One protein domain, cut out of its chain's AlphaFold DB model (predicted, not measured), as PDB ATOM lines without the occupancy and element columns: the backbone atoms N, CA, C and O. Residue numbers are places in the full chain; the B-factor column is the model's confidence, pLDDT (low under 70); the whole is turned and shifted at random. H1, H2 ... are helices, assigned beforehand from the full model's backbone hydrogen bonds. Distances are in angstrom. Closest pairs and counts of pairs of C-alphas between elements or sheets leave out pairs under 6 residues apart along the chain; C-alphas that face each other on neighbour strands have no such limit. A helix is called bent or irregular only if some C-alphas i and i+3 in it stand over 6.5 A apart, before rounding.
ATOM      1  N   LEU A 242     178.624 168.109 117.276       76.50
ATOM      2  CA  LEU A 242     179.534 168.968 118.041       76.50
ATOM      3  C   LEU A 242     180.008 168.334 119.359       76.50
ATOM      4  O   LEU A 242     181.151 168.545 119.767       76.50
ATOM      5  N   ARG A 243     179.156 167.552 120.033       75.00
ATOM      6  CA  ARG A 243     179.515 166.807 121.253       75.00
ATOM      7  C   ARG A 243     180.396 165.592 120.979       75.00
ATOM      8  O   ARG A 243     181.154 165.205 121.866       75.00
ATOM      9  N   GLY A 244     180.283 164.997 119.795       73.81
ATOM     10  CA  GLY A 244     181.089 163.857 119.363       73.81
ATOM     11  C   GLY A 244     182.530 164.217 118.994       73.81
ATOM     12  O   GLY A 244     183.371 163.324 118.905       73.81
ATOM     13  N   LEU A 245     182.838 165.505 118.806       74.19
ATOM     14  CA  LEU A 245     184.189 165.962 118.482       74.19
ATOM     15  C   LEU A 245     185.169 165.689 119.630       74.19
ATOM     16  O   LEU A 245     184.892 165.960 120.801       74.19
ATOM     17  N   ALA A 246     186.360 165.201 119.278       69.44
ATOM     18  CA  ALA A 246     187.418 164.944 120.246       69.44
ATOM     19  C   ALA A 246     187.817 166.230 120.991       69.44
ATOM     20  O   ALA A 246     188.172 167.251 120.396       69.44
ATOM     21  N   VAL A 247     187.806 166.166 122.323       67.44
ATOM     22  CA  VAL A 247     188.169 167.288 123.192       67.44
ATOM     23  C   VAL A 247     189.677 167.509 123.126       67.44
ATOM     24  O   VAL A 247     190.455 166.688 123.599       67.44
ATOM     25  N   ARG A 248     190.108 168.651 122.586       73.12
ATOM     26  CA  ARG A 248     191.512 169.098 122.633       73.12
ATOM     27  C   ARG A 248     191.612 170.425 123.370       73.12
ATOM     28  O   ARG A 248     191.866 171.475 122.784       73.12
ATOM     29  N   TYR A 249     191.331 170.385 124.669       80.38
ATOM     30  CA  TYR A 249     191.347 171.585 125.493       80.38
ATOM     31  C   TYR A 249     192.779 172.037 125.799       80.38
ATOM     32  O   TYR A 249     193.543 171.326 126.443       80.38
ATOM     33  N   VAL A 250     193.125 173.252 125.374       83.06
ATOM     34  CA  VAL A 250     194.402 173.904 125.689       83.06
ATOM     35  C   VAL A 250     194.095 175.217 126.415       83.06
ATOM     36  O   VAL A 250     193.759 176.200 125.753       83.06
ATOM     37  N   PRO A 251     194.180 175.272 127.760       80.62
ATOM     38  CA  PRO A 251     193.682 176.400 128.551       80.62
ATOM     39  C   PRO A 251     194.178 177.773 128.088       80.62
ATOM     40  O   PRO A 251     193.377 178.702 127.997       80.62
ATOM     41  N   SER A 252     195.467 177.886 127.749       69.81
ATOM     42  CA  SER A 252     196.115 179.145 127.353       69.81
ATOM     43  C   SER A 252     195.592 179.730 126.039       69.81
ATOM     44  O   SER A 252     195.679 180.936 125.835       69.81
ATOM     45  N   PHE A 253     195.049 178.894 125.153       72.06
ATOM     46  CA  PHE A 253     194.522 179.317 123.857       72.06
ATOM     47  C   PHE A 253     192.995 179.306 123.834       72.06
ATOM     48  O   PHE A 253     192.362 180.258 123.386       72.06
ATOM     49  N   CYS A 254     192.382 178.233 124.334       80.88
ATOM     50  CA  CYS A 254     190.945 178.039 124.220       80.88
ATOM     51  C   CYS A 254     190.177 179.138 124.960       80.88
ATOM     52  O   CYS A 254     189.285 179.735 124.370       80.88
ATOM     53  N   GLN A 255     190.530 179.442 126.214       76.12
ATOM     54  CA  GLN A 255     189.751 180.382 127.035       76.12
ATOM     55  C   GLN A 255     189.723 181.813 126.478       76.12
ATOM     56  O   GLN A 255     188.786 182.549 126.769       76.12
ATOM     57  N   SER A 256     190.733 182.208 125.700       68.31
ATOM     58  CA  SER A 256     190.862 183.564 125.163       68.31
ATOM     59  C   SER A 256     190.355 183.711 123.727       68.31
ATOM     60  O   SER A 256     190.090 184.832 123.303       68.31
ATOM     61  N   ARG A 257     190.256 182.615 122.958       65.31
ATOM     62  CA  ARG A 257     190.085 182.686 121.490       65.31
ATOM     63  C   ARG A 257     189.071 181.731 120.881       65.31
ATOM     64  O   ARG A 257     188.811 181.836 119.690       65.31
ATOM     65  N   CYS A 258     188.533 180.784 121.642       73.69
ATOM     66  CA  CYS A 258     187.646 179.758 121.103       73.69
ATOM     67  C   CYS A 258     186.265 179.834 121.757       73.69
ATOM     68  O   CYS A 258     186.144 179.656 122.975       73.69
ATOM     69  N   GLY A 259     185.219 180.011 120.943       72.56
ATOM     70  CA  GLY A 259     183.833 179.989 121.410       72.56
ATOM     71  C   GLY A 259     183.442 178.674 122.101       72.56
ATOM     72  O   GLY A 259     182.682 178.670 123.065       72.56
ATOM     73  N   MET A 260     184.052 177.548 121.716       76.56
ATOM     74  CA  MET A 260     183.803 176.229 122.321       76.56
ATOM     75  C   MET A 260     184.573 175.977 123.633       76.56
ATOM     76  O   MET A 260     184.521 174.882 124.196       76.56
ATOM     77  N   SER A 261     185.325 176.956 124.142       83.00
ATOM     78  CA  SER A 261     186.276 176.740 125.239       83.00
ATOM     79  C   SER A 261     185.654 176.265 126.549       83.00
ATOM     80  O   SER A 261     186.267 175.447 127.235       83.00
ATOM     81  N   LEU A 262     184.449 176.730 126.890       80.31
ATOM     82  CA  LEU A 262     183.736 176.284 128.089       80.31
ATOM     83  C   LEU A 262     183.282 174.828 127.967       80.31
ATOM     84  O   LEU A 262     183.423 174.071 128.928       80.31
ATOM     85  N   GLN A 263     182.830 174.418 126.781       79.62
ATOM     86  CA  GLN A 263     182.452 173.035 126.507       79.62
ATOM     87  C   GLN A 263     183.669 172.111 126.599       79.62
ATOM     88  O   GLN A 263     183.654 171.145 127.363       79.62
ATOM     89  N   CYS A 264     184.753 172.430 125.885       82.69
ATOM     90  CA  CYS A 264     185.978 171.629 125.915       82.69
ATOM     91  C   CYS A 264     186.577 171.564 127.328       82.69
ATOM     92  O   CYS A 264     187.042 170.510 127.753       82.69
ATOM     93  N   ARG A 265     186.506 172.661 128.093       87.06
ATOM     94  CA  ARG A 265     186.913 172.690 129.503       87.06
ATOM     95  C   ARG A 265     186.052 171.766 130.366       87.06
ATOM     96  O   ARG A 265     186.594 171.018 131.177       87.06
ATOM     97  N   GLY A 266     184.729 171.831 130.216       86.12
ATOM     98  CA  GLY A 266     183.790 170.985 130.950       86.12
ATOM     99  C   GLY A 266     183.991 169.502 130.641       86.12
ATOM    100  O   GLY A 266     184.032 168.681 131.556       86.12
ATOM    101  N   ALA A 267     184.211 169.171 129.369       83.69
ATOM    102  CA  ALA A 267     184.471 167.809 128.931       83.69
ATOM    103  C   ALA A 267     185.831 167.283 129.433       83.69
ATOM    104  O   ALA A 267     185.881 166.183 129.981       83.69
ATOM    105  N   ALA A 268     186.900 168.089 129.367       88.62
ATOM    106  CA  ALA A 268     188.204 167.741 129.946       88.62
ATOM    107  C   ALA A 268     188.109 167.500 131.464       88.62
ATOM    108  O   ALA A 268     188.668 166.538 131.991       88.62
ATOM    109  N   HIS A 269     187.335 168.327 132.176       89.12
ATOM    110  CA  HIS A 269     187.068 168.126 133.599       89.12
ATOM    111  C   HIS A 269     186.320 166.809 133.868       89.12
ATOM    112  O   HIS A 269     186.735 166.027 134.724       89.12
ATOM    113  N   ALA A 270     185.243 166.537 133.122       88.12
ATOM    114  CA  ALA A 270     184.443 165.320 133.272       88.12
ATOM    115  C   ALA A 270     185.265 164.048 132.999       88.12
ATOM    116  O   ALA A 270     185.200 163.092 133.777       88.12
ATOM    117  N   ALA A 271     186.105 164.070 131.962       87.12
ATOM    118  CA  ALA A 271     187.025 162.987 131.621       87.12
ATOM    119  C   ALA A 271     188.187 162.829 132.621       87.12
ATOM    120  O   ALA A 271     188.922 161.845 132.567       87.12
ATOM    121  N   SER A 272     188.345 163.759 133.575       90.06
ATOM    122  CA  SER A 272     189.516 163.822 134.461       90.06
ATOM    123  C   SER A 272     190.826 163.901 133.661       90.06
ATOM    124  O   SER A 272     191.817 163.268 134.021       90.06
ATOM    125  N   ASP A 273     190.808 164.654 132.562       89.00
ATOM    126  CA  ASP A 273     191.927 164.821 131.638       89.00
ATOM    127  C   ASP A 273     192.974 165.794 132.229       89.00
ATOM    128  O   ASP A 273     192.625 166.925 132.595       89.00
ATOM    129  N   PRO A 274     194.261 165.400 132.321       87.94
ATOM    130  CA  PRO A 274     195.359 166.287 132.709       87.94
ATOM    131  C   PRO A 274     195.420 167.626 131.952       87.94
ATOM    132  O   PRO A 274     195.822 168.636 132.536       87.94
ATOM    133  N   ALA A 275     194.987 167.664 130.686       85.19
ATOM    134  CA  ALA A 275     194.951 168.865 129.850       85.19
ATOM    135  C   ALA A 275     194.068 169.982 130.428       85.19
ATOM    136  O   ALA A 275     194.302 171.159 130.137       85.19
ATOM    137  N   TYR A 276     193.127 169.652 131.323       88.19
ATOM    138  CA  TYR A 276     192.355 170.637 132.087       88.19
ATOM    139  C   TYR A 276     193.251 171.654 132.819       88.19
ATOM    140  O   TYR A 276     192.897 172.829 132.921       88.19
ATOM    141  N   PHE A 277     194.426 171.218 133.288       86.50
ATOM    142  CA  PHE A 277     195.389 172.051 134.015       86.50
ATOM    143  C   PHE A 277     196.491 172.652 133.126       86.50
ATOM    144  O   PHE A 277     197.328 173.409 133.618       86.50
ATOM    145  N   GLY A 278     196.485 172.362 131.823       83.94
ATOM    146  CA  GLY A 278     197.423 172.913 130.844       83.94
ATOM    147  C   GLY A 278     198.537 171.964 130.418       83.94
ATOM    148  O   GLY A 278     198.762 170.920 131.027       83.94
ATOM    149  N   SER A 279     199.248 172.351 129.353       80.12
ATOM    150  CA  SER A 279     200.250 171.507 128.689       80.12
ATOM    151  C   SER A 279     201.348 170.976 129.619       80.12
ATOM    152  O   SER A 279     201.602 169.781 129.548       80.12
ATOM    153  N   PRO A 280     201.938 171.763 130.548       80.31
ATOM    154  CA  PRO A 280     202.963 171.231 131.449       80.31
ATOM    155  C   PRO A 280     202.454 170.083 132.326       80.31
ATOM    156  O   PRO A 280     203.177 169.126 132.580       80.31
ATOM    157  N   VAL A 281     201.198 170.163 132.775       82.50
ATOM    158  CA  VAL A 281     200.576 169.079 133.539       82.50
ATOM    159  C   VAL A 281     200.293 167.910 132.605       82.50
ATOM    160  O   VAL A 281     200.708 166.798 132.905       82.50
ATOM    161  N   ALA A 282     199.679 168.146 131.444       83.19
ATOM    162  CA  ALA A 282     199.416 167.092 130.465       83.19
ATOM    163  C   ALA A 282     200.674 166.304 130.068       83.19
ATOM    164  O   ALA A 282     200.631 165.078 130.017       83.19
ATOM    165  N   ASP A 283     201.806 166.981 129.872       82.38
ATOM    166  CA  ASP A 283     203.080 166.358 129.510       82.38
ATOM    167  C   ASP A 283     203.616 165.434 130.611       82.38
ATOM    168  O   ASP A 283     204.079 164.333 130.323       82.38
ATOM    169  N   VAL A 284     203.479 165.827 131.882       80.81
ATOM    170  CA  VAL A 284     203.863 164.999 133.043       80.81
ATOM    171  C   VAL A 284     203.053 163.700 133.127       80.81
ATOM    172  O   VAL A 284     203.530 162.722 133.715       80.81
ATOM    173  N   TRP A 285     201.851 163.694 132.547       83.19
ATOM    174  CA  TRP A 285     200.875 162.609 132.617       83.19
ATOM    175  C   TRP A 285     200.606 161.935 131.262       83.19
ATOM    176  O   TRP A 285     199.668 161.151 131.171       83.19
ATOM    177  N   ARG A 286     201.425 162.175 130.224       75.19
ATOM    178  CA  ARG A 286     201.233 161.611 128.865       75.19
ATOM    179  C   ARG A 286     201.152 160.080 128.792       75.19
ATOM    180  O   ARG A 286     200.701 159.566 127.777       75.19
ATOM    181  N   GLY A 287     201.575 159.373 129.840       76.62
ATOM    182  CA  GLY A 287     201.516 157.912 129.954       76.62
ATOM    183  C   GLY A 287     200.284 157.355 130.672       76.62
ATOM    184  O   GLY A 287     200.165 156.147 130.814       76.62
ATOM    185  N   VAL A 288     199.364 158.202 131.145       83.75
ATOM    186  CA  VAL A 288     198.107 157.767 131.773       83.75
ATOM    187  C   VAL A 288     196.908 158.375 131.070       83.75
ATOM    188  O   VAL A 288     196.855 159.569 130.798       83.75
ATOM    189  N   SER A 289     195.882 157.553 130.863       80.00
ATOM    190  CA  SER A 289     194.654 157.953 130.168       80.00
ATOM    191  C   SER A 289     193.824 159.013 130.902       80.00
ATOM    192  O   SER A 289     193.004 159.684 130.285       80.00
ATOM    193  N   SER A 290     193.987 159.161 132.223       89.25
ATOM    194  CA  SER A 290     193.304 160.184 133.028       89.25
ATOM    195  C   SER A 290     193.946 160.344 134.409       89.25
ATOM    196  O   SER A 290     194.576 159.425 134.941       89.25
ATOM    197  N   LEU A 291     193.684 161.472 135.073       89.00
ATOM    198  CA  LEU A 291     194.029 161.678 136.485       89.00
ATOM    199  C   LEU A 291     193.323 160.675 137.408       89.00
ATOM    200  O   LEU A 291     193.829 160.340 138.480       89.00
ATOM    201  N   ARG A 292     192.166 160.150 136.989       90.50
ATOM    202  CA  ARG A 292     191.456 159.093 137.716       90.50
ATOM    203  C   ARG A 292     192.209 157.765 137.643       90.50
ATOM    204  O   ARG A 292     192.348 157.111 138.675       90.50
ATOM    205  N   ARG A 293     192.724 157.394 136.465       91.00
ATOM    206  CA  ARG A 293     193.602 156.226 136.285       91.00
ATOM    207  C   ARG A 293     194.876 156.383 137.110       91.00
ATOM    208  O   ARG A 293     195.183 155.501 137.902       91.00
ATOM    209  N   ALA A 294     195.528 157.545 137.033       88.81
ATOM    210  CA  ALA A 294     196.694 157.858 137.856       88.81
ATOM    211  C   ALA A 294     196.423 157.684 139.359       88.81
ATOM    212  O   ALA A 294     197.206 157.055 140.065       88.81
ATOM    213  N   HIS A 295     195.291 158.194 139.855       87.94
ATOM    214  CA  HIS A 295     194.907 158.008 141.252       87.94
ATOM    215  C   HIS A 295     194.730 156.524 141.601       87.94
ATOM    216  O   HIS A 295     195.221 156.087 142.637       87.94
ATOM    217  N   ARG A 296     194.048 155.733 140.762       90.25
ATOM    218  CA  ARG A 296     193.846 154.294 141.016       90.25
ATOM    219  C   ARG A 296     195.170 153.528 141.074       90.25
ATOM    220  O   ARG A 296     195.369 152.780 142.026       90.25
ATOM    221  N   LEU A 297     196.089 153.805 140.151       89.88
ATOM    222  CA  LEU A 297     197.440 153.233 140.137       89.88
ATOM    223  C   LEU A 297     198.225 153.582 141.410       89.88
ATOM    224  O   LEU A 297     198.694 152.706 142.127       89.88
ATOM    225  N   VAL A 298     198.298 154.870 141.760       86.62
ATOM    226  CA  VAL A 298     199.053 155.345 142.939       86.62
ATOM    227  C   VAL A 298     198.444 154.861 144.262       86.62
ATOM    228  O   VAL A 298     199.132 154.797 145.279       86.62
ATOM    229  N   THR A 299     197.153 154.523 144.273       84.00
ATOM    230  CA  THR A 299     196.464 153.970 145.452       84.00
ATOM    231  C   THR A 299     196.462 152.449 145.518       84.00
ATOM    232  O   THR A 299     195.900 151.906 146.469       84.00
ATOM    233  N   GLY A 300     197.082 151.766 144.552       85.44
ATOM    234  CA  GLY A 300     197.088 150.306 144.476       85.44
ATOM    235  C   GLY A 300     195.703 149.702 144.222       85.44
ATOM    236  O   GLY A 300     195.487 148.532 144.509       85.44
ATOM    237  N   LEU A 301     194.746 150.499 143.727       87.81
ATOM    238  CA  LEU A 301     193.429 150.003 143.311       87.81
ATOM    239  C   LEU A 301     193.487 149.295 141.956       87.81
ATOM    240  O   LEU A 301     192.595 148.507 141.661       87.81
ATOM    241  N   ASP A 302     194.500 149.615 141.154       91.81
ATOM    242  CA  ASP A 302     194.817 148.973 139.885       91.81
ATOM    243  C   ASP A 302     196.322 148.701 139.806       91.81
ATOM    244  O   ASP A 302     197.118 149.439 140.391       91.81
ATOM    245  N   GLU A 303     196.696 147.704 139.005       90.69
ATOM    246  CA  GLU A 303     198.083 147.454 138.613       90.69
ATOM    247  C   GLU A 303     198.452 148.239 137.337       90.69
ATOM    248  O   GLU A 303     197.582 148.470 136.477       90.69
ATOM    249  N   PRO A 304     199.720 148.682 137.218       91.06
ATOM    250  CA  PRO A 304     200.227 149.297 135.999       91.06
ATOM    251  C   PRO A 304     200.282 148.272 134.863       91.06
ATOM    252  O   PRO A 304     200.614 147.108 135.073       91.06
ATOM    253  N   ALA A 305     199.933 148.711 133.658       92.00
ATOM    254  CA  ALA A 305     199.918 147.888 132.452       92.00
ATOM    255  C   ALA A 305     201.011 148.273 131.442       92.00
ATOM    256  O   ALA A 305     201.235 147.536 130.483       92.00
ATOM    257  N   THR A 306     201.667 149.423 131.625       90.88
ATOM    258  CA  THR A 306     202.736 149.921 130.747       90.88
ATOM    259  C   THR A 306     203.907 150.463 131.563       90.88
ATOM    260  O   THR A 306     203.735 150.842 132.725       90.88
ATOM    261  N   GLU A 307     205.088 150.550 130.943       88.88
ATOM    262  CA  GLU A 307     206.295 151.118 131.564       88.88
ATOM    263  C   GLU A 307     206.068 152.567 132.037       88.88
ATOM    264  O   GLU A 307     206.569 152.989 133.081       88.88
ATOM    265  N   GLU A 308     205.256 153.345 131.314       86.88
ATOM    266  CA  GLU A 308     204.916 154.708 131.721       86.88
ATOM    267  C   GLU A 308     204.012 154.749 132.961       86.88
ATOM    268  O   GLU A 308     204.170 155.633 133.809       86.88
ATOM    269  N   GLU A 309     203.074 153.804 133.095       91.06
ATOM    270  CA  GLU A 309     202.250 153.669 134.299       91.06
ATOM    271  C   GLU A 309     203.104 153.261 135.513       91.06
ATOM    272  O   GLU A 309     202.922 153.823 136.599       91.06
ATOM    273  N   GLU A 310     204.072 152.357 135.330       90.00
ATOM    274  CA  GLU A 310     205.033 151.956 136.369       90.00
ATOM    275  C   GLU A 310     205.858 153.149 136.868       90.00
ATOM    276  O   GLU A 310     205.908 153.414 138.074       90.00
ATOM    277  N   ALA A 311     206.418 153.942 135.948       88.25
ATOM    278  CA  ALA A 311     207.198 155.134 136.284       88.25
ATOM    279  C   ALA A 311     206.376 156.174 137.074       88.25
ATOM    280  O   ALA A 311     206.889 156.870 137.959       88.25
ATOM    281  N   ILE A 312     205.077 156.294 136.784       85.56
ATOM    282  CA  ILE A 312     204.169 157.183 137.520       85.56
ATOM    283  C   ILE A 312     203.950 156.686 138.952       85.56
ATOM    284  O   ILE A 312     203.983 157.502 139.883       85.56
ATOM    285  N   VAL A 313     203.744 155.380 139.140       88.12
ATOM    286  CA  VAL A 313     203.594 154.768 140.469       88.12
ATOM    287  C   VAL A 313     204.870 154.941 141.286       88.12
ATOM    288  O   VAL A 313     204.786 155.381 142.432       88.12
ATOM    289  N   GLU A 314     206.043 154.693 140.703       88.56
ATOM    290  CA  GLU A 314     207.335 154.878 141.376       88.56
ATOM    291  C   GLU A 314     207.524 156.331 141.840       88.56
ATOM    292  O   GLU A 314     207.845 156.598 143.002       88.56
ATOM    293  N   ARG A 315     207.240 157.294 140.957       85.38
ATOM    294  CA  ARG A 315     207.406 158.725 141.241       85.38
ATOM    295  C   ARG A 315     206.451 159.241 142.322       85.38
ATOM    296  O   ARG A 315     206.814 160.147 143.075       85.38
ATOM    297  N   LEU A 316     205.222 158.724 142.387       82.94
ATOM    298  CA  LEU A 316     204.148 159.287 143.224       82.94
ATOM    299  C   LEU A 316     203.764 158.434 144.436       82.94
ATOM    300  O   LEU A 316     203.176 158.965 145.385       82.94
ATOM    301  N   GLY A 317     204.134 157.157 144.459       79.25
ATOM    302  CA  GLY A 317     203.965 156.259 145.603       79.25
ATOM    303  C   GLY A 317     204.503 156.842 146.921       79.25
ATOM    304  O   GLY A 317     203.781 156.824 147.925       79.25
ATOM    305  N   PRO A 318     205.695 157.478 146.948       83.00
ATOM    306  CA  PRO A 318     206.204 158.138 148.152       83.00
ATOM    307  C   PRO A 318     205.313 159.285 148.653       83.00
ATOM    308  O   PRO A 318     205.174 159.492 149.862       83.00
ATOM    309  N   LEU A 319     204.679 160.041 147.748       78.56
ATOM    310  CA  LEU A 319     203.755 161.120 148.112       78.56
ATOM    311  C   LEU A 319     202.492 160.553 148.775       78.56
ATOM    312  O   LEU A 319     202.013 161.103 149.768       78.56
ATOM    313  N   ARG A 320     201.988 159.419 148.271       75.31
ATOM    314  CA  ARG A 320     200.838 158.717 148.849       75.31
ATOM    315  C   ARG A 320     201.123 158.214 150.261       75.31
ATOM    316  O   ARG A 320     200.333 158.499 151.159       75.31
ATOM    317  N   ALA A 321     202.267 157.562 150.475       77.06
ATOM    318  CA  ALA A 321     202.680 157.092 151.798       77.06
ATOM    319  C   ALA A 321     202.718 158.238 152.828       77.06
ATOM    320  O   ALA A 321     202.291 158.080 153.972       77.06
ATOM    321  N   ARG A 322     203.153 159.435 152.407       80.19
ATOM    322  CA  ARG A 322     203.150 160.639 153.252       80.19
ATOM    323  C   ARG A 322     201.741 161.139 153.581       80.19
ATOM    324  O   ARG A 322     201.519 161.560 154.716       80.19
ATOM    325  N   ILE A 323     200.812 161.108 152.625       76.81
ATOM    326  CA  ILE A 323     199.410 161.514 152.833       76.81
ATOM    327  C   ILE A 323     198.703 160.545 153.785       76.81
ATOM    328  O   ILE A 323     198.028 160.990 154.712       76.81
ATOM    329  N   ASP A 324     198.890 159.239 153.606       80.94
ATOM    330  CA  ASP A 324     198.266 158.228 154.464       80.94
ATOM    331  C   ASP A 324     198.826 158.283 155.892       80.94
ATOM    332  O   ASP A 324     198.058 158.309 156.854       80.94
ATOM    333  N   ALA A 325     200.144 158.455 156.044       81.38
ATOM    334  CA  ALA A 325     200.767 158.689 157.347       81.38
ATOM    335  C   ALA A 325     200.305 160.004 158.005       81.38
ATOM    336  O   ALA A 325     200.266 160.116 159.228       81.38
ATOM    337  N   ALA A 326     199.984 161.044 157.228       77.44
ATOM    338  CA  ALA A 326     199.401 162.276 157.763       77.44
ATOM    339  C   ALA A 326     197.957 162.061 158.242       77.44
ATOM    340  O   ALA A 326     197.622 162.494 159.338       77.44
ATOM    341  N   ARG A 327     197.132 161.336 157.476       77.94
ATOM    342  CA  ARG A 327     195.749 161.004 157.859       77.94
ATOM    343  C   ARG A 327     195.684 160.190 159.147       77.94
ATOM    344  O   ARG A 327     194.909 160.548 160.020       77.94
ATOM    345  N   GLN A 328     196.550 159.187 159.291       82.31
ATOM    346  CA  GLN A 328     196.650 158.359 160.504       82.31
ATOM    347  C   GLN A 328     197.066 159.144 161.757       82.31
ATOM    348  O   GLN A 328     196.807 158.697 162.865       82.31
ATOM    349  N   ARG A 329     197.728 160.297 161.600       81.31
ATOM    350  CA  ARG A 329     198.113 161.180 162.716       81.31
ATOM    351  C   ARG A 329     197.021 162.179 163.107       81.31
ATOM    352  O   ARG A 329     197.140 162.806 164.153       81.31
ATOM    353  N   CYS A 330     196.015 162.372 162.255       73.38
ATOM    354  CA  CYS A 330     194.901 163.298 162.483       73.38
ATOM    355  C   CYS A 330     193.603 162.594 162.914       73.38
ATOM    356  O   CYS A 330     192.650 163.277 163.284       73.38
ATOM    357  N   SER A 331     193.567 161.264 162.830       56.44
ATOM    358  CA  SER A 331     192.536 160.371 163.374       56.44
ATOM    359  C   SER A 331     192.936 159.861 164.750       56.44
ATOM    360  O   SER A 331     192.064 159.848 165.641       56.44
TER     361      SER A 331
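AT A GLANCE: This is residues 242 to 331 of the 331 residues of an uncharacterized protein of Sandaracinus sp (UniProt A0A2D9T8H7). A long, bent helix, H6, makes one end of a loose chain of two helical groups: H5 packs crosswise on its first arm, H6a, and residues 322 to 331 stick out free beyond. At the other end the hairpin of H1 and H2 packs with short H3, and H4 adjoins H3. The printed part, 90 residues, is all helix, with six named helices, H1 to H6, and no named strand. It is loose, with a radius of gyration of the C-alphas of 15.8 A, and spans 47 by 32 by 22 A.

IN THESE COORDINATES: H6, residues 307 to 330, was assigned as one helix by its hydrogen bonds but is bent: C-alphas 315 and 318 are 7.0 A apart. Its arms are H6a, residues 307 to 315, 12.4 A, and H6b, residues 318 to 330, 19.0 A, ending with C-alpha 330 at (194.901, 163.298, 162.483). H5 is residues 291 to 298, H4 279 to 284, H3 274 to 277, and H2 261 to 270, 14.1 A. H1, residues 251 to 257, begins with C-alpha 251 at (193.682, 176.400, 128.551).

HOW THE PARTS SIT: H6a and H6b stand at a steep tilt of 42 degrees. H5 touches H6a, closest at the C-alphas of Val 298 and Val 313, 5.2 A, only just about perpendicular at 71 degrees. H3 and H5 are close but not clearly touching, with the C-alphas of Pro 274 and Leu 291 at 6.1 A. H3 touches H2, closest at the C-alphas of Ala 268 and Tyr 276, 5.5 A. H3 and H4 touch only at the corner, closest at the C-alphas of Pro 274 and Ala 282, 4.7 A. H1 and H2 form a hairpin, a shallow tilt of 29 degrees, opposite ways, closest at the C-alphas of Cys 254 and Ser 261, 5.0 A. Every O i to N i+4 pair is within hydrogen-bond range in H2, H4, H5, H6a and H6b, and 2 of 3 in H1; H3 is too short for one.

THE WHOLE: The C-alphas farthest apart, of Leu 242 and Arg 329, are 49.0 A apart. The printed part has no cut and no long link. Its mean pLDDT is 82.2; residues 246 to 247, 252, 256 to 257 and 331 are under 70.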